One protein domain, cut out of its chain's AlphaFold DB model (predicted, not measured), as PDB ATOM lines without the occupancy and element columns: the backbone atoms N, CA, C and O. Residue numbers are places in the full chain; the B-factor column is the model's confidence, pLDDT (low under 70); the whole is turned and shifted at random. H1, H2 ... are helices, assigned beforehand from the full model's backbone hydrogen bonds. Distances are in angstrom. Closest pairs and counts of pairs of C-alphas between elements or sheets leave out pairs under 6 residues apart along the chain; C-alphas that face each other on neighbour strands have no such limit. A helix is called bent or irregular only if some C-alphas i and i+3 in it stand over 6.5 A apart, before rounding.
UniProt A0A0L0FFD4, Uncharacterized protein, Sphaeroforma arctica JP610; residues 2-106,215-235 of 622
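AT A GLANCE: This is residues 2 to 106 and 215 to 235 of the 622 residues of an uncharacterized protein of Sphaeroforma arctica JP610 (UniProt A0A0L0FFD4). Three helices, H1, H5 and H6, make a small bundle with their centres in a triangle, and H3 packs crosswise on H5. The short helices H2 and H4 sit near the end of the bundle where H1 ends and H5 begins; of two long stretches with no named element, residues 2 to 15 lead into H1 and residues 74 to 85 link H4 to H5. The printed part has 126 residues, with six named helices in the order H1 to H6 and no named strand; the class is all helix, with 63 residues in the helices. It is compact, with a radius of gyration of the C-alphas of 13.6 A, and spans 42 by 32 by 26 A.

IN THESE COORDINATES: After residues 2 to 15, H1 covers residues 16 to 29, 20.1 A long, from C-alpha 16 at (102.724, 95.703, 123.004); it is irregular, with C-alphas 21 and 24 7.1 A apart. H2 is residues 32 to 35 and H3 residues 46 to 60, 21.5 A long, from C-alpha 46 at (121.175, 105.697, 115.619). H4 is residues 68 to 73, and H5 residues 86 to 98, 18.5 A long. H6 is residues 218 to 228, 15.1 A long, ending at C-alpha 228 at (99.769, 95.845, 114.175).

HOW THE PARTS SIT: H1 and H5 are the hubs, touching three helices each. H1, with residues 16 to 19 alone, touches residues 94 to 98 of H5, closest at the C-alphas of Ser 16 and Glu 98, 5.4 A, at a shallow tilt of 15 degrees, opposite ways. H5 and H6 touch at a shallow tilt of 25 degrees, the same way, with the C-alphas of Ser 88 and Ala 221 closest at 5.4 A. H1 and H6 touch at a steep tilt of 39 degrees, opposite ways, closest at the C-alphas of Lys 20 and Tyr 228, 6.8 A. H5, with residues 89 to 93 alone, touches H3, closest at the C-alphas of Ala 93 and Gly 51, 6.6 A. H4 is close to H1 but not clearly touching, with the C-alphas of Ser 68 and Asn 29 closest at 4.8 A. H2 is near H4; H3 and H6 are apart. In H3, H4, H5 and H6 every O i to N i+4 pair is within hydrogen-bond range, in H1 8 of 10, and H2 is too short for such a pair.

THE WHOLE: The two C-alphas farthest apart are those of Asn 2 and Asp 235, 42.7 A. Residues 107 to 214 are cut out, and C-alphas 106 and 215 are 10.9 A apart across the cut. Of the links that are printed whole, H4 to H5 is long. The mean pLDDT of the printed part is 86.3, and residues 2 to 7, 39 to 42 and 79 to 84 are under 70.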
ATOM      1  N   ASN A   2     120.931  83.083 130.916       33.62
ATOM      2  CA  ASN A   2     119.901  84.109 131.097       33.62
ATOM      3  C   ASN A   2     120.229  85.366 130.270       33.62
ATOM      4  O   ASN A   2     121.103  86.140 130.653       33.62
ATOM      5  N   TYR A   3     119.468  85.617 129.200       43.44
ATOM      6  CA  TYR A   3     119.497  86.846 128.382       43.44
ATOM      7  C   TYR A   3     119.093  88.128 129.155       43.44
ATOM      8  O   TYR A   3     119.071  89.228 128.612       43.44
ATOM      9  N   SER A   4     118.817  88.003 130.458       44.19
ATOM     10  CA  SER A   4     118.236  89.015 131.346       44.19
ATOM     11  C   SER A   4     119.074  90.285 131.567       44.19
ATOM     12  O   SER A   4     118.505  91.274 132.026       44.19
ATOM     13  N   ASN A   5     120.378  90.300 131.260       47.66
ATOM     14  CA  ASN A   5     121.269  91.439 131.553       47.66
ATOM     15  C   ASN A   5     121.805  92.171 130.313       47.66
ATOM     16  O   ASN A   5     122.769  92.933 130.415       47.66
ATOM     17  N   LYS A   6     121.194  91.982 129.139       60.47
ATOM     18  CA  LYS A   6     121.560  92.776 127.963       60.47
ATOM     19  C   LYS A   6     121.052  94.215 128.121       60.47
ATOM     20  O   LYS A   6     119.898  94.432 128.499       60.47
ATOM     21  N   MET A   7     121.915  95.195 127.841       63.31
ATOM     22  CA  MET A   7     121.515  96.601 127.740       63.31
ATOM     23  C   MET A   7     120.469  96.713 126.626       63.31
ATOM     24  O   MET A   7     120.736  96.305 125.496       63.31
ATOM     25  N   ARG A   8     119.280  97.216 126.965       80.19
ATOM     26  CA  ARG A   8     118.149  97.346 126.046       80.19
ATOM     27  C   ARG A   8     117.836  98.818 125.850       80.19
ATOM     28  O   ARG A   8     117.745  99.570 126.818       80.19
ATOM     29  N   PHE A   9     117.699  99.221 124.599       85.50
ATOM     30  CA  PHE A   9     117.384 100.585 124.212       85.50
ATOM     31  C   PHE A   9     115.897 100.901 124.350       85.50
ATOM     32  O   PHE A   9     115.546 102.066 124.512       85.50
ATOM     33  N   LEU A  10     115.037  99.882 124.305       85.69
ATOM     34  CA  LEU A  10     113.612 100.008 124.600       85.69
ATOM     35  C   LEU A  10     113.357  99.822 126.098       85.69
ATOM     36  O   LEU A  10     113.935  98.933 126.730       85.69
ATOM     37  N   ASN A  11     112.483 100.657 126.662       85.19
ATOM     38  CA  ASN A  11     112.095 100.549 128.066       85.19
ATOM     39  C   ASN A  11     111.250  99.277 128.279       85.19
ATOM     40  O   ASN A  11     110.339  99.008 127.501       85.19
ATOM     41  N   ARG A  12     111.542  98.498 129.330       85.62
ATOM     42  CA  ARG A  12     110.847  97.232 129.631       85.62
ATOM     43  C   ARG A  12     109.386  97.414 130.049       85.62
ATOM     44  O   ARG A  12     108.610  96.477 129.900       85.62
ATOM     45  N   ASP A  13     109.011  98.600 130.518       87.81
ATOM     46  CA  ASP A  13     107.624  98.925 130.867       87.81
ATOM     47  C   ASP A  13     106.763  99.203 129.617       87.81
ATOM     48  O   ASP A  13     105.528  99.244 129.675       87.81
ATOM     49  N   LEU A  14     107.398  99.380 128.451       89.19
ATOM     50  CA  LEU A  14     106.701  99.540 127.183       89.19
ATOM     51  C   LEU A  14     106.199  98.176 126.695       89.19
ATOM     52  O   LEU A  14     106.959  97.352 126.196       89.19
ATOM     53  N   THR A  15     104.892  97.951 126.820       91.81
ATOM     54  CA  THR A  15     104.235  96.713 126.384       91.81
ATOM     55  C   THR A  15     103.685  96.840 124.963       91.81
ATOM     56  O   THR A  15     103.448  97.944 124.466       91.81
ATOM     57  N   SER A  16     103.396  95.706 124.314       92.00
ATOM     58  CA  SER A  16     102.724  95.703 123.004       92.00
ATOM     59  C   SER A  16     101.369  96.424 123.054       92.00
ATOM     60  O   SER A  16     101.021  97.146 122.122       92.00
ATOM     61  N   ASN A  17     100.631  96.310 124.165       91.19
ATOM     62  CA  ASN A  17      99.351  97.000 124.347       91.19
ATOM     63  C   ASN A  17      99.520  98.523 124.417       91.19
ATOM     64  O   ASN A  17      98.749  99.235 123.775       91.19
ATOM     65  N   HIS A  18     100.544  99.016 125.131       89.19
ATOM     66  CA  HIS A  18     100.890 100.442 125.122       89.19
ATOM     67  C   HIS A  18     101.171 100.907 123.688       89.19
ATOM     68  O   HIS A  18     100.557 101.855 123.213       89.19
ATOM     69  N   PHE A  19     102.014 100.180 122.948       91.12
ATOM     70  CA  PHE A  19     102.374 100.554 121.578       91.12
ATOM     71  C   PHE A  19     101.156 100.598 120.639       91.12
ATOM     72  O   PHE A  19     100.959 101.583 119.926       91.12
ATOM     73  N   LYS A  20     100.293  99.569 120.669       93.44
ATOM     74  CA  LYS A  20      99.062  99.505 119.856       93.44
ATOM     75  C   LYS A  20      98.128 100.682 120.127       93.44
ATOM     76  O   LYS A  20      97.583 101.249 119.183       93.44
ATOM     77  N   ALA A  21      97.975 101.064 121.394       91.81
ATOM     78  CA  ALA A  21      97.105 102.162 121.795       91.81
ATOM     79  C   ALA A  21      97.616 103.545 121.342       91.81
ATOM     80  O   ALA A  21      96.803 104.444 121.141       91.81
ATOM     81  N   VAL A  22      98.929 103.720 121.153       93.19
ATOM     82  CA  VAL A  22      99.530 105.013 120.765       93.19
ATOM     83  C   VAL A  22      99.636 105.192 119.245       93.19
ATOM     84  O   VAL A  22      99.663 106.319 118.751       93.19
ATOM     85  N   ILE A  23      99.668 104.102 118.468       93.69
ATOM     86  CA  ILE A  23      99.830 104.153 117.003       93.69
ATOM     87  C   ILE A  23      98.874 105.128 116.295       93.69
ATOM     88  O   ILE A  23      99.365 105.870 115.442       93.69
ATOM     89  N   PRO A  24      97.562 105.200 116.612       93.31
ATOM     90  CA  PRO A  24      96.679 106.190 115.995       93.31
ATOM     91  C   PRO A  24      97.207 107.626 116.136       93.31
ATOM     92  O   PRO A  24      97.295 108.344 115.141       93.31
ATOM     93  N   ALA A  25      97.637 108.012 117.341       93.19
ATOM     94  CA  ALA A  25      98.166 109.343 117.620       93.19
ATOM     95  C   ALA A  25      99.508 109.599 116.918       93.19
ATOM     96  O   ALA A  25      99.701 110.681 116.363       93.19
ATOM     97  N   LEU A  26     100.407 108.603 116.870       94.19
ATOM     98  CA  LEU A  26     101.674 108.718 116.130       94.19
ATOM     99  C   LEU A  26     101.423 108.985 114.650       94.19
ATOM    100  O   LEU A  26     101.990 109.919 114.089       94.19
ATOM    101  N   LEU A  27     100.565 108.173 114.026       93.56
ATOM    102  CA  LEU A  27     100.296 108.245 112.592       93.56
ATOM    103  C   LEU A  27      99.604 109.555 112.193       93.56
ATOM    104  O   LEU A  27      99.892 110.080 111.121       93.56
ATOM    105  N   SER A  28      98.738 110.098 113.051       92.62
ATOM    106  CA  SER A  28      98.072 111.386 112.819       92.62
ATOM    107  C   SER A  28      98.990 112.602 112.978       92.62
ATOM    108  O   SER A  28      98.665 113.664 112.453       92.62
ATOM    109  N   ASN A  29     100.126 112.460 113.667       94.56
ATOM    110  CA  ASN A  29     101.027 113.568 113.998       94.56
ATOM    111  C   ASN A  29     102.407 113.484 113.325       94.56
ATOM    112  O   ASN A  29     103.278 114.306 113.622       94.56
ATOM    113  N   LEU A  30     102.632 112.528 112.415       92.38
ATOM    114  CA  LEU A  30     103.926 112.341 111.749       92.38
ATOM    115  C   LEU A  30     104.455 113.658 111.141       92.38
ATOM    116  O   LEU A  30     103.742 114.308 110.370       92.38
ATOM    117  N   PRO A  31     105.709 114.056 111.435       90.31
ATOM    118  CA  PRO A  31     106.327 115.218 110.808       90.31
ATOM    119  C   PRO A  31     106.331 115.119 109.282       90.31
ATOM    120  O   PRO A  31     106.664 114.079 108.715       90.31
ATOM    121  N   LYS A  32     106.027 116.226 108.596       85.06
ATOM    122  CA  LYS A  32     105.941 116.270 107.123       85.06
ATOM    123  C   LYS A  32     107.225 115.790 106.433       85.06
ATOM    124  O   LYS A  32     107.157 115.074 105.437       85.06
ATOM    125  N   ASP A  33     108.387 116.138 106.985       80.00
ATOM    126  CA  ASP A  33     109.690 115.736 106.443       80.00
ATOM    127  C   ASP A  33     109.916 114.214 106.501       80.00
ATOM    128  O   ASP A  33     110.733 113.699 105.740       80.00
ATOM    129  N   TRP A  34     109.169 113.470 107.332       86.62
ATOM    130  CA  TRP A  34     109.298 112.010 107.441       86.62
ATOM    131  C   TRP A  34     108.694 111.230 106.272       86.62
ATOM    132  O   TRP A  34     108.975 110.039 106.119       86.62
ATOM    133  N   TYR A  35     107.907 111.896 105.429       84.81
ATOM    134  CA  TYR A  35     107.351 111.312 104.208       84.81
ATOM    135  C   TYR A  35     108.293 111.424 103.002       84.81
ATOM    136  O   TYR A  35     108.060 110.760 101.995       84.81
ATOM    137  N   GLY A  36     109.326 112.269 103.074       80.56
ATOM    138  CA  GLY A  36     110.262 112.500 101.976       80.56
ATOM    139  C   GLY A  36     111.538 111.661 102.060       80.56
ATOM    140  O   GLY A  36     111.713 110.813 102.929       80.56
ATOM    141  N   THR A  37     112.475 111.942 101.151       75.38
ATOM    142  CA  THR A  37     113.814 111.322 101.114       75.38
ATOM    143  C   THR A  37     114.919 112.209 101.698       75.38
ATOM    144  O   THR A  37     116.102 111.860 101.624       75.38
ATOM    145  N   THR A  38     114.574 113.384 102.243       70.50
ATOM    146  CA  THR A  38     115.539 114.317 102.845       70.50
ATOM    147  C   THR A  38     115.078 114.873 104.191       70.50
ATOM    148  O   THR A  38     114.197 115.723 104.287       70.50
ATOM    149  N   PHE A  39     115.788 114.493 105.247       67.06
ATOM    150  CA  PHE A  39     115.557 114.955 106.615       67.06
ATOM    151  C   PHE A  39     116.528 116.085 106.978       67.06
ATOM    152  O   PHE A  39     117.520 116.320 106.275       67.06
ATOM    153  N   LYS A  40     116.245 116.824 108.054       65.56
ATOM    154  CA  LYS A  40     117.271 117.655 108.697       65.56
ATOM    155  C   LYS A  40     118.290 116.715 109.353       65.56
ATOM    156  O   LYS A  40     117.891 115.744 109.975       65.56
ATOM    157  N   ASN A  41     119.583 116.979 109.196       58.94
ATOM    158  CA  ASN A  41     120.654 116.068 109.630       58.94
ATOM    159  C   ASN A  41     121.383 116.548 110.899       58.94
ATOM    160  O   ASN A  41     122.573 116.303 111.083       58.94
ATOM    161  N   HIS A  42     120.686 117.280 111.758       62.69
ATOM    162  CA  HIS A  42     121.080 117.362 113.159       62.69
ATOM    163  C   HIS A  42     120.460 116.168 113.894       62.69
ATOM    164  O   HIS A  42     119.546 115.521 113.374       62.69
ATOM    165  N   ASP A  43     121.004 115.829 115.058       73.06
ATOM    166  CA  ASP A  43     120.454 114.790 115.933       73.06
ATOM    167  C   ASP A  43     120.353 113.408 115.270       73.06
ATOM    168  O   ASP A  43     119.351 112.709 115.392       73.06
ATOM    169  N   LEU A  44     121.394 112.997 114.540       79.69
ATOM    170  CA  LEU A  44     121.559 111.605 114.129       79.69
ATOM    171  C   LEU A  44     121.951 110.766 115.352       79.69
ATOM    172  O   LEU A  44     123.071 110.874 115.851       79.69
ATOM    173  N   LEU A  45     121.034 109.926 115.825       85.56
ATOM    174  CA  LEU A  45     121.180 109.209 117.095       85.56
ATOM    175  C   LEU A  45     121.535 107.730 116.926       85.56
ATOM    176  O   LEU A  45     122.094 107.113 117.833       85.56
ATOM    177  N   GLY A  46     121.184 107.146 115.781       88.12
ATOM    178  CA  GLY A  46     121.175 105.697 115.619       88.12
ATOM    179  C   GLY A  46     119.923 105.054 116.234       88.12
ATOM    180  O   GLY A  46     119.268 105.604 117.126       88.12
ATOM    181  N   ARG A  47     119.596 103.849 115.754       91.81
ATOM    182  CA  ARG A  47     118.332 103.151 116.047       91.81
ATOM    183  C   ARG A  47     118.115 102.922 117.539       91.81
ATOM    184  O   ARG A  47     117.001 103.072 118.022       91.81
ATOM    185  N   GLY A  48     119.188 102.601 118.267       92.38
ATOM    186  CA  GLY A  48     119.144 102.385 119.710       92.38
ATOM    187  C   GLY A  48     118.706 103.642 120.460       92.38
ATOM    188  O   GLY A  48     117.654 103.659 121.094       92.38
ATOM    189  N   LYS A  49     119.457 104.741 120.339       93.12
ATOM    190  CA  LYS A  49     119.135 105.973 121.072       93.12
ATOM    191  C   LYS A  49     117.799 106.588 120.632       93.12
ATOM    192  O   LYS A  49     117.064 107.078 121.490       93.12
ATOM    193  N   PHE A  50     117.440 106.487 119.350       93.75
ATOM    194  CA  PHE A  50     116.090 106.821 118.881       93.75
ATOM    195  C   PHE A  50     115.016 105.969 119.578       93.75
ATOM    196  O   PHE A  50     114.039 106.515 120.085       93.75
ATOM    197  N   GLY A  51     115.215 104.650 119.684       94.75
ATOM    198  CA  GLY A  51     114.316 103.740 120.402       94.75
ATOM    199  C   GLY A  51     114.153 104.085 121.887       94.75
ATOM    200  O   GLY A  51     113.042 104.005 122.415       94.75
ATOM    201  N   THR A  52     115.219 104.543 122.550       94.75
ATOM    202  CA  THR A  52     115.149 105.048 123.931       94.75
ATOM    203  C   THR A  52     114.297 106.307 124.030       94.75
ATOM    204  O   THR A  52     113.415 106.379 124.884       94.75
ATOM    205  N   ASN A  53     114.525 107.284 123.149       95.38
ATOM    206  CA  ASN A  53     113.739 108.516 123.125       95.38
ATOM    207  C   ASN A  53     112.259 108.220 122.848       95.38
ATOM    208  O   ASN A  53     111.391 108.739 123.547       95.38
ATOM    209  N   LEU A  54     111.981 107.333 121.885       95.38
ATOM    210  CA  LEU A  54     110.631 106.889 121.560       95.38
ATOM    211  C   LEU A  54     109.970 106.232 122.774       95.38
ATOM    212  O   LEU A  54     108.888 106.641 123.166       95.38
ATOM    213  N   SER A  55     110.635 105.267 123.412       94.38
ATOM    214  CA  SER A  55     110.078 104.578 124.585       94.38
ATOM    215  C   SER A  55     109.739 105.545 125.716       94.38
ATOM    216  O   SER A  55     108.685 105.424 126.331       94.38
ATOM    217  N   ASN A  56     110.605 106.529 125.970       94.19
ATOM    218  CA  ASN A  56     110.362 107.545 126.988       94.19
ATOM    219  C   ASN A  56     109.163 108.428 126.633       94.19
ATOM    220  O   ASN A  56     108.325 108.668 127.498       94.19
ATOM    221  N   LEU A  57     109.043 108.871 125.377       94.62
ATOM    222  CA  LEU A  57     107.885 109.642 124.919       94.62
ATOM    223  C   LEU A  57     106.582 108.858 125.136       94.62
ATOM    224  O   LEU A  57     105.645 109.388 125.726       94.62
ATOM    225  N   LEU A  58     106.553 107.588 124.720       92.62
ATOM    226  CA  LEU A  58     105.362 106.736 124.799       92.62
ATOM    227  C   LEU A  58     104.940 106.394 126.237       92.62
ATOM    228  O   LEU A  58     103.775 106.093 126.461       92.62
ATOM    229  N   LEU A  59     105.867 106.408 127.198       91.62
ATOM    230  CA  LEU A  59     105.581 106.102 128.605       91.62
ATOM    231  C   LEU A  59     105.259 107.333 129.455       91.62
ATOM    232  O   LEU A  59     104.663 107.196 130.519       91.62
ATOM    233  N   THR A  60     105.699 108.519 129.035       90.75
ATOM    234  CA  THR A  60     105.581 109.742 129.847       90.75
ATOM    235  C   THR A  60     104.467 110.669 129.393       90.75
ATOM    236  O   THR A  60     103.996 111.473 130.196       90.75
ATOM    237  N   LYS A  61     104.051 110.583 128.127       90.31
ATOM    238  CA  LYS A  61     103.046 111.471 127.551       90.31
ATOM    239  C   LYS A  61     101.759 110.711 127.263       90.31
ATOM    240  O   LYS A  61     101.792 109.636 126.667       90.31
ATOM    241  N   ASP A  62     100.630 111.305 127.640       86.94
ATOM    242  CA  ASP A  62      99.315 110.785 127.271       86.94
ATOM    243  C   ASP A  62      99.197 110.668 125.748       86.94
ATOM    244  O   ASP A  62      99.647 111.548 125.007       86.94
ATOM    245  N   HIS A  63      98.580 109.581 125.277       82.94
ATOM    246  CA  HIS A  63      98.587 109.216 123.857       82.94
ATOM    247  C   HIS A  63      98.003 110.334 122.979       82.94
ATOM    248  O   HIS A  63      98.597 110.699 121.967       82.94
ATOM    249  N   ASP A  64      96.888 110.930 123.413       82.38
ATOM    250  CA  ASP A  64      96.187 112.002 122.693       82.38
ATOM    251  C   ASP A  64      96.934 113.349 122.722       82.38
ATOM    252  O   ASP A  64      96.557 114.284 122.015       82.38
ATOM    253  N   ALA A  65      98.003 113.464 123.518       89.88
ATOM    254  CA  ALA A  65      98.808 114.676 123.654       89.88
ATOM    255  C   ALA A  65     100.108 114.645 122.828       89.88
ATOM    256  O   ALA A  65     100.861 115.624 122.850       89.88
ATOM    257  N   ILE A  66     100.411 113.550 122.121       93.56
ATOM    258  CA  ILE A  66     101.597 113.471 121.257       93.56
ATOM    259  C   ILE A  66     101.394 114.353 120.023       93.56
ATOM    260  O   ILE A  66     100.430 114.201 119.278       93.56
ATOM    261  N   THR A  67     102.336 115.261 119.793       94.12
ATOM    262  CA  THR A  67     102.331 116.238 118.702       94.12
ATOM    263  C   THR A  67     103.439 115.952 117.692       94.12
ATOM    264  O   THR A  67     104.372 115.188 117.943       94.12
ATOM    265  N   SER A  68     103.374 116.620 116.540       92.56
ATOM    266  CA  SER A  68     104.436 116.554 115.531       92.56
ATOM    267  C   SER A  68     105.782 117.087 116.037       92.56
ATOM    268  O   SER A  68     106.834 116.590 115.637       92.56
ATOM    269  N   GLU A  69     105.765 118.063 116.948       92.06
ATOM    270  CA  GLU A  69     106.977 118.617 117.555       92.06
ATOM    271  C   GLU A  69     107.672 117.592 118.458       92.06
ATOM    272  O   GLU A  69     108.885 117.413 118.348       92.06
ATOM    273  N   ASP A  70     106.910 116.838 119.261       94.00
ATOM    274  CA  ASP A  70     107.466 115.758 120.091       94.00
ATOM    275  C   ASP A  70     108.156 114.696 119.232       94.00
ATOM    276  O   ASP A  70     109.244 114.225 119.560       94.00
ATOM    277  N   LEU A  71     107.533 114.333 118.106       92.81
ATOM    278  CA  LEU A  71     108.107 113.381 117.161       92.81
ATOM    279  C   LEU A  71     109.364 113.943 116.498       92.81
ATOM    280  O   LEU A  71     110.354 113.226 116.375       92.81
ATOM    281  N   GLY A  72     109.365 115.225 116.125       89.31
ATOM    282  CA  GLY A  72     110.558 115.914 115.634       89.31
ATOM    283  C   GLY A  72     111.711 115.899 116.643       89.31
ATOM    284  O   GLY A  72     112.858 115.672 116.257       89.31
ATOM    285  N   ALA A  73     111.406 116.055 117.933       91.25
ATOM    286  CA  ALA A  73     112.379 116.054 119.024       91.25
ATOM    287  C   ALA A  73     112.985 114.671 119.325       91.25
ATOM    288  O   ALA A  73     113.999 114.584 120.020       91.25
ATOM    289  N   LEU A  74     112.427 113.580 118.778       91.69
ATOM    290  CA  LEU A  74     113.027 112.245 118.906       91.69
ATOM    291  C   LEU A  74     114.408 112.151 118.249       91.69
ATOM    292  O   LEU A  74     115.178 111.262 118.617       91.69
ATOM    293  N   GLY A  75     114.713 113.041 117.301       88.81
ATOM    294  CA  GLY A  75     115.898 112.976 116.455       88.81
ATOM    295  C   GLY A  75     115.745 111.963 115.318       88.81
ATOM    296  O   GLY A  75     114.644 111.542 114.958       88.81
ATOM    297  N   ASN A  76     116.868 111.568 114.728       85.88
ATOM    298  CA  ASN A  76     116.922 110.720 113.543       85.88
ATOM    299  C   ASN A  76     117.505 109.337 113.857       85.88
ATOM    300  O   ASN A  76     118.597 109.212 114.420       85.88
ATOM    301  N   ALA A  77     116.789 108.287 113.449       87.25
ATOM    302  CA  ALA A  77     117.133 106.902 113.759       87.25
ATOM    303  C   ALA A  77     118.329 106.351 112.969       87.25
ATOM    304  O   ALA A  77     119.054 105.493 113.464       87.25
ATOM    305  N   GLU A  78     118.559 106.802 111.741       77.81
ATOM    306  CA  GLU A  78     119.647 106.301 110.895       77.81
ATOM    307  C   GLU A  78     120.212 107.418 110.027       77.81
ATOM    308  O   GLU A  78     119.530 108.394 109.777       77.81
ATOM    309  N   ASP A  79     121.458 107.277 109.571       59.31
ATOM    310  CA  ASP A  79     122.192 108.226 108.711       59.31
ATOM    311  C   ASP A  79     121.883 108.016 107.224       59.31
ATOM    312  O   ASP A  79     122.017 108.911 106.389       59.31
ATOM    313  N   TYR A  80     121.398 106.819 106.891       60.69
ATOM    314  CA  TYR A  80     120.947 106.419 105.567       60.69
ATOM    315  C   TYR A  80     119.516 106.919 105.297       60.69
ATOM    316  O   TYR A  80     118.689 106.239 104.689       60.69
ATOM    317  N   LEU A  81     119.269 108.163 105.727       52.09
ATOM    318  CA  LEU A  81     118.019 108.937 105.738       52.09
ATOM    319  C   LEU A  81     117.343 109.071 104.378       52.09
ATOM    320  O   LEU A  81     116.221 109.547 104.268       52.09
ATOM    321  N   ARG A  82     118.045 108.695 103.309       58.25
ATOM    322  CA  ARG A  82     117.485 108.698 101.962       58.25
ATOM    323  C   ARG A  82     116.575 107.511 101.731       58.25
ATOM    324  O   ARG A  82     115.710 107.634 100.886       58.25
ATOM    325  N   VAL A  83     116.808 106.400 102.431       55.56
ATOM    326  CA  VAL A  83     116.219 105.080 102.170       55.56
ATOM    327  C   VAL A  83     115.562 104.475 103.412       55.56
ATOM    328  O   VAL A  83     114.739 103.577 103.289       55.56
ATOM    329  N   SER A  84     115.896 104.987 104.594       61.75
ATOM    330  CA  SER A  84     115.307 104.626 105.881       61.75
ATOM    331  C   SER A  84     114.571 105.820 106.468       61.75
ATOM    332  O   SER A  84     115.020 106.957 106.303       61.75
ATOM    333  N   SER A  85     113.448 105.569 107.138       77.94
ATOM    334  CA  SER A  85     112.673 106.601 107.819       77.94
ATOM    335  C   SER A  85     112.585 106.311 109.315       77.94
ATOM    336  O   SER A  85     112.685 105.170 109.779       77.94
ATOM    337  N   ASN A  86     112.334 107.357 110.101       90.75
ATOM    338  CA  ASN A  86     111.980 107.181 111.510       90.75
ATOM    339  C   ASN A  86     110.752 106.264 111.659       90.75
ATOM    340  O   ASN A  86     110.657 105.515 112.625       90.75
ATOM    341  N   ILE A  87     109.864 106.239 110.660       93.31
ATOM    342  CA  ILE A  87     108.653 105.415 110.641       93.31
ATOM    343  C   ILE A  87     108.992 103.924 110.521       93.31
ATOM    344  O   ILE A  87     108.433 103.122 111.267       93.31
ATOM    345  N   SER A  88     109.945 103.532 109.665       93.38
ATOM    346  CA  SER A  88     110.398 102.132 109.621       93.38
ATOM    347  C   SER A  88     111.067 101.703 110.930       93.38
ATOM    348  O   SER A  88     110.901 100.563 111.352       93.38
ATOM    349  N   THR A  89     111.754 102.616 111.629       94.44
ATOM    350  CA  THR A  89     112.323 102.309 112.955       94.44
ATOM    351  C   THR A  89     111.247 102.224 114.044       94.44
ATOM    352  O   THR A  89     111.353 101.384 114.933       94.44
ATOM    353  N   ILE A  90     110.181 103.033 113.976       96.06
ATOM    354  CA  ILE A  90     109.008 102.903 114.862       96.06
ATOM    355  C   ILE A  90     108.342 101.535 114.666       96.06
ATOM    356  O   ILE A  90     108.024 100.873 115.651       96.06
ATOM    357  N   LEU A  91     108.184 101.082 113.417       96.94
ATOM    358  CA  LEU A  91     107.714  99.727 113.115       96.94
ATOM    359  C   LEU A  91     108.625  98.665 113.741       96.94
ATOM    360  O   LEU A  91     108.147  97.770 114.430       96.94
ATOM    361  N   GLU A  92     109.936  98.768 113.534       97.06
ATOM    362  CA  GLU A  92     110.908  97.827 114.102       97.06
ATOM    363  C   GLU A  92     110.874  97.813 115.634       97.06
ATOM    364  O   GLU A  92     110.976  96.745 116.229       97.06
ATOM    365  N   ALA A  93     110.662  98.966 116.276       96.94
ATOM    366  CA  ALA A  93     110.479  99.055 117.721       96.94
ATOM    367  C   ALA A  93     109.188  98.357 118.181       96.94
ATOM    368  O   ALA A  93     109.228  97.605 119.152       96.94
ATOM    369  N   ALA A  94     108.068  98.541 117.474       96.81
ATOM    370  CA  ALA A  94     106.801  97.871 117.786       96.81
ATOM    371  C   ALA A  94     106.927  96.337 117.713       96.81
ATOM    372  O   ALA A  94     106.476  95.619 118.611       96.81
ATOM    373  N   LEU A  95     107.588  95.846 116.661       96.38
ATOM    374  CA  LEU A  95     107.859  94.423 116.443       96.38
ATOM    375  C   LEU A  95     108.870  93.864 117.458       96.38
ATOM    376  O   LEU A  95     108.742  92.722 117.898       96.38
ATOM    377  N   ALA A  96     109.860  94.664 117.862       96.00
ATOM    378  CA  ALA A  96     110.812  94.292 118.906       96.00
ATOM    379  C   ALA A  96     110.129  94.145 120.272       96.00
ATOM    380  O   ALA A  96     110.363  93.154 120.960       96.00
ATOM    381  N   VAL A  97     109.238  95.074 120.643       95.12
ATOM    382  CA  VAL A  97     108.438  94.975 121.877       95.12
ATOM    383  C   VAL A  97     107.581  93.709 121.880       95.12
ATOM    384  O   VAL A  97     107.524  93.015 122.891       95.12
ATOM    385  N   GLU A  98     106.942  93.378 120.756       93.12
ATOM    386  CA  GLU A  98     106.094  92.184 120.641       93.12
ATOM    387  C   GLU A  98     106.855  90.873 120.892       93.12
ATOM    388  O   GLU A  98     106.271  89.919 121.406       93.12
ATOM    389  N   ARG A  99     108.151  90.822 120.564       91.88
ATOM    390  CA  ARG A  99     108.986  89.611 120.684       91.88
ATOM    391  C   ARG A  99     110.012  89.650 121.800       91.88
ATOM    392  O   ARG A  99     110.905  88.812 121.830       91.88
ATOM    393  N   ASP A 100     109.889  90.615 122.696       91.81
ATOM    394  CA  ASP A 100     110.843  90.836 123.775       91.81
ATOM    395  C   ASP A 100     112.305  91.044 123.304       91.81
ATOM    396  O   ASP A 100     113.261  90.678 123.983       91.81
ATOM    397  N   LEU A 101     112.491  91.685 122.144       93.88
ATOM    398  CA  LEU A 101     113.800  91.996 121.556       93.88
ATOM    399  C   LEU A 101     114.174  93.474 121.712       93.88
ATOM    400  O   LEU A 101     113.369  94.320 122.126       93.88
ATOM    401  N   ASP A 102     115.419  93.800 121.378       94.44
ATOM    402  CA  ASP A 102     115.867  95.176 121.208       94.44
ATOM    403  C   ASP A 102     115.546  95.712 119.799       94.44
ATOM    404  O   ASP A 102     115.549  94.973 118.815       94.44
ATOM    405  N   VAL A 103     115.326  97.026 119.666       94.81
ATOM    406  CA  VAL A 103     115.106  97.655 118.350       94.81
ATOM    407  C   VAL A 103     116.259  97.364 117.384       94.81
ATOM    408  O   VAL A 103     116.029  97.109 116.206       94.81
ATOM    409  N   THR A 104     117.502  97.315 117.867       94.56
ATOM    410  CA  THR A 104     118.690  97.036 117.048       94.56
ATOM    411  C   THR A 104     118.774  95.591 116.545       94.56
ATOM    412  O   THR A 104     119.624  95.293 115.705       94.56
ATOM    413  N   GLU A 105     117.886  94.708 116.996       97.00
ATOM    414  CA  GLU A 105     117.841  93.281 116.655       97.00
ATOM    415  C   GLU A 105     116.717  92.940 115.669       97.00
ATOM    416  O   GLU A 105     116.671  91.830 115.147       97.00
ATOM    417  N   VAL A 106     115.830  93.885 115.353       97.69
ATOM    418  CA  VAL A 106     114.725  93.669 114.408       97.69
ATOM    419  C   VAL A 106     114.944  94.513 113.169       97.69
ATOM    420  O   VAL A 106     115.058  95.723 113.274       97.69
ATOM    421  N   PRO A 215     114.935  99.290 104.015       94.62
ATOM    422  CA  PRO A 215     113.791  98.901 104.838       94.62
ATOM    423  C   PRO A 215     112.497  98.929 104.010       94.62
ATOM    424  O   PRO A 215     112.505  99.313 102.832       94.62
ATOM    425  N   VAL A 216     111.383  98.492 104.600       94.00
ATOM    426  CA  VAL A 216     110.072  98.705 103.968       94.00
ATOM    427  C   VAL A 216     109.852 100.202 103.726       94.00
ATOM    428  O   VAL A 216     110.343 101.041 104.486       94.00
ATOM    429  N   THR A 217     109.157 100.551 102.645       91.69
ATOM    430  CA  THR A 217     108.914 101.958 102.299       91.69
ATOM    431  C   THR A 217     108.044 102.631 103.360       91.69
ATOM    432  O   THR A 217     107.319 101.958 104.089       91.69
ATOM    433  N   THR A 218     108.083 103.963 103.456       90.81
ATOM    434  CA  THR A 218     107.266 104.701 104.435       90.81
ATOM    435  C   THR A 218     105.769 104.351 104.355       90.81
ATOM    436  O   THR A 218     105.201 104.050 105.406       90.81
ATOM    437  N   PRO A 219     105.120 104.310 103.171       91.62
ATOM    438  CA  PRO A 219     103.731 103.858 103.067       91.62
ATOM    439  C   PRO A 219     103.516 102.442 103.616       91.62
ATOM    440  O   PRO A 219     102.622 102.236 104.432       91.62
ATOM    441  N   VAL A 220     104.391 101.492 103.272       92.94
ATOM    442  CA  VAL A 220     104.296 100.105 103.756       92.94
ATOM    443  C   VAL A 220     104.536 100.017 105.266       92.94
ATOM    444  O   VAL A 220     103.843  99.277 105.956       92.94
ATOM    445  N   ALA A 221     105.461 100.804 105.820       94.38
ATOM    446  CA  ALA A 221     105.684 100.867 107.262       94.38
ATOM    447  C   ALA A 221     104.434 101.364 108.005       94.38
ATOM    448  O   ALA A 221     104.065 100.804 109.037       94.38
ATOM    449  N   ILE A 222     103.755 102.382 107.461       94.31
ATOM    450  CA  ILE A 222     102.479 102.881 107.988       94.31
ATOM    451  C   ILE A 222     101.406 101.791 107.901       94.31
ATOM    452  O   ILE A 222     100.702 101.562 108.880       94.31
ATOM    453  N   GLU A 223     101.285 101.098 106.767       94.44
ATOM    454  CA  GLU A 223     100.337  99.989 106.598       94.44
ATOM    455  C   GLU A 223     100.586  98.870 107.625       94.44
ATOM    456  O   GLU A 223      99.647  98.435 108.293       94.44
ATOM    457  N   MET A 224     101.842  98.463 107.828       95.50
ATOM    458  CA  MET A 224     102.223  97.450 108.820       95.50
ATOM    459  C   MET A 224     101.944  97.907 110.260       95.50
ATOM    460  O   MET A 224     101.439  97.123 111.061       95.50
ATOM    461  N   LEU A 225     102.199  99.176 110.595       96.25
ATOM    462  CA  LEU A 225     101.839  99.748 111.899       96.25
ATOM    463  C   LEU A 225     100.320  99.756 112.115       96.25
ATOM    464  O   LEU A 225      99.844  99.429 113.202       96.25
ATOM    465  N   ARG A 226      99.538 100.082 111.078       95.94
ATOM    466  CA  ARG A 226      98.069 100.028 111.138       95.94
ATOM    467  C   ARG A 226      97.580  98.603 111.375       95.94
ATOM    468  O   ARG A 226      96.755  98.410 112.262       95.94
ATOM    469  N   GLN A 227      98.130  97.619 110.663       95.12
ATOM    470  CA  GLN A 227      97.828  96.200 110.886       95.12
ATOM    471  C   GLN A 227      98.152  95.772 112.318       95.12
ATOM    472  O   GLN A 227      97.308  95.179 112.985       95.12
ATOM    473  N   TYR A 228      99.337  96.136 112.811       94.56
ATOM    474  CA  TYR A 228      99.769  95.845 114.175       94.56
ATOM    475  C   TYR A 228      98.798  96.407 115.230       94.56
ATOM    476  O   TYR A 228      98.503  95.739 116.222       94.56
ATOM    477  N   ALA A 229      98.251  97.604 115.000       94.81
ATOM    478  CA  ALA A 229      97.270  98.253 115.872       94.81
ATOM    479  C   ALA A 229      95.805  97.828 115.629       94.81
ATOM    480  O   ALA A 229      94.910  98.350 116.289       94.81
ATOM    481  N   GLY A 230      95.530  96.912 114.692       95.06
ATOM    482  CA  GLY A 230      94.160  96.517 114.336       95.06
ATOM    483  C   GLY A 230      93.354  97.613 113.622       95.06
ATOM    484  O   GLY A 230      92.125  97.592 113.643       95.06
ATOM    485  N   LEU A 231      94.031  98.583 113.001       94.75
ATOM    486  CA  LEU A 231      93.417  99.668 112.239       94.75
ATOM    487  C   LEU A 231      93.167  99.251 110.777       94.75
ATOM    488  O   LEU A 231      93.924  98.445 110.229       94.75
ATOM    489  N   PRO A 232      92.169  99.843 110.092       92.56
ATOM    490  CA  PRO A 232      91.928  99.580 108.675       92.56
ATOM    491  C   PRO A 232      93.151  99.922 107.827       92.56
ATOM    492  O   PRO A 232      93.706 101.012 107.965       92.56
ATOM    493  N   VAL A 233      93.550  99.034 106.924       88.50
ATOM    494  CA  VAL A 233      94.648  99.278 105.977       88.50
ATOM    495  C   VAL A 233      94.078  99.875 104.701       88.50
ATOM    496  O   VAL A 233      93.012  99.463 104.245       88.50
ATOM    497  N   GLN A 234      94.779 100.846 104.128       77.25
ATOM    498  CA  GLN A 234      94.442 101.390 102.823       77.25
ATOM    499  C   GLN A 234      95.365 100.759 101.789       77.25
ATOM    500  O   GLN A 234      96.574 100.776 101.978       77.25
ATOM    501  N   ASP A 235      94.802 100.202 100.718       75.62
ATOM    502  CA  ASP A 235      95.616  99.716  99.606       75.62
ATOM    503  C   ASP A 235      96.111 100.904  98.774       75.62
ATOM    504  O   ASP A 235      95.363 101.848  98.486       75.62
TER     505      ASP A 235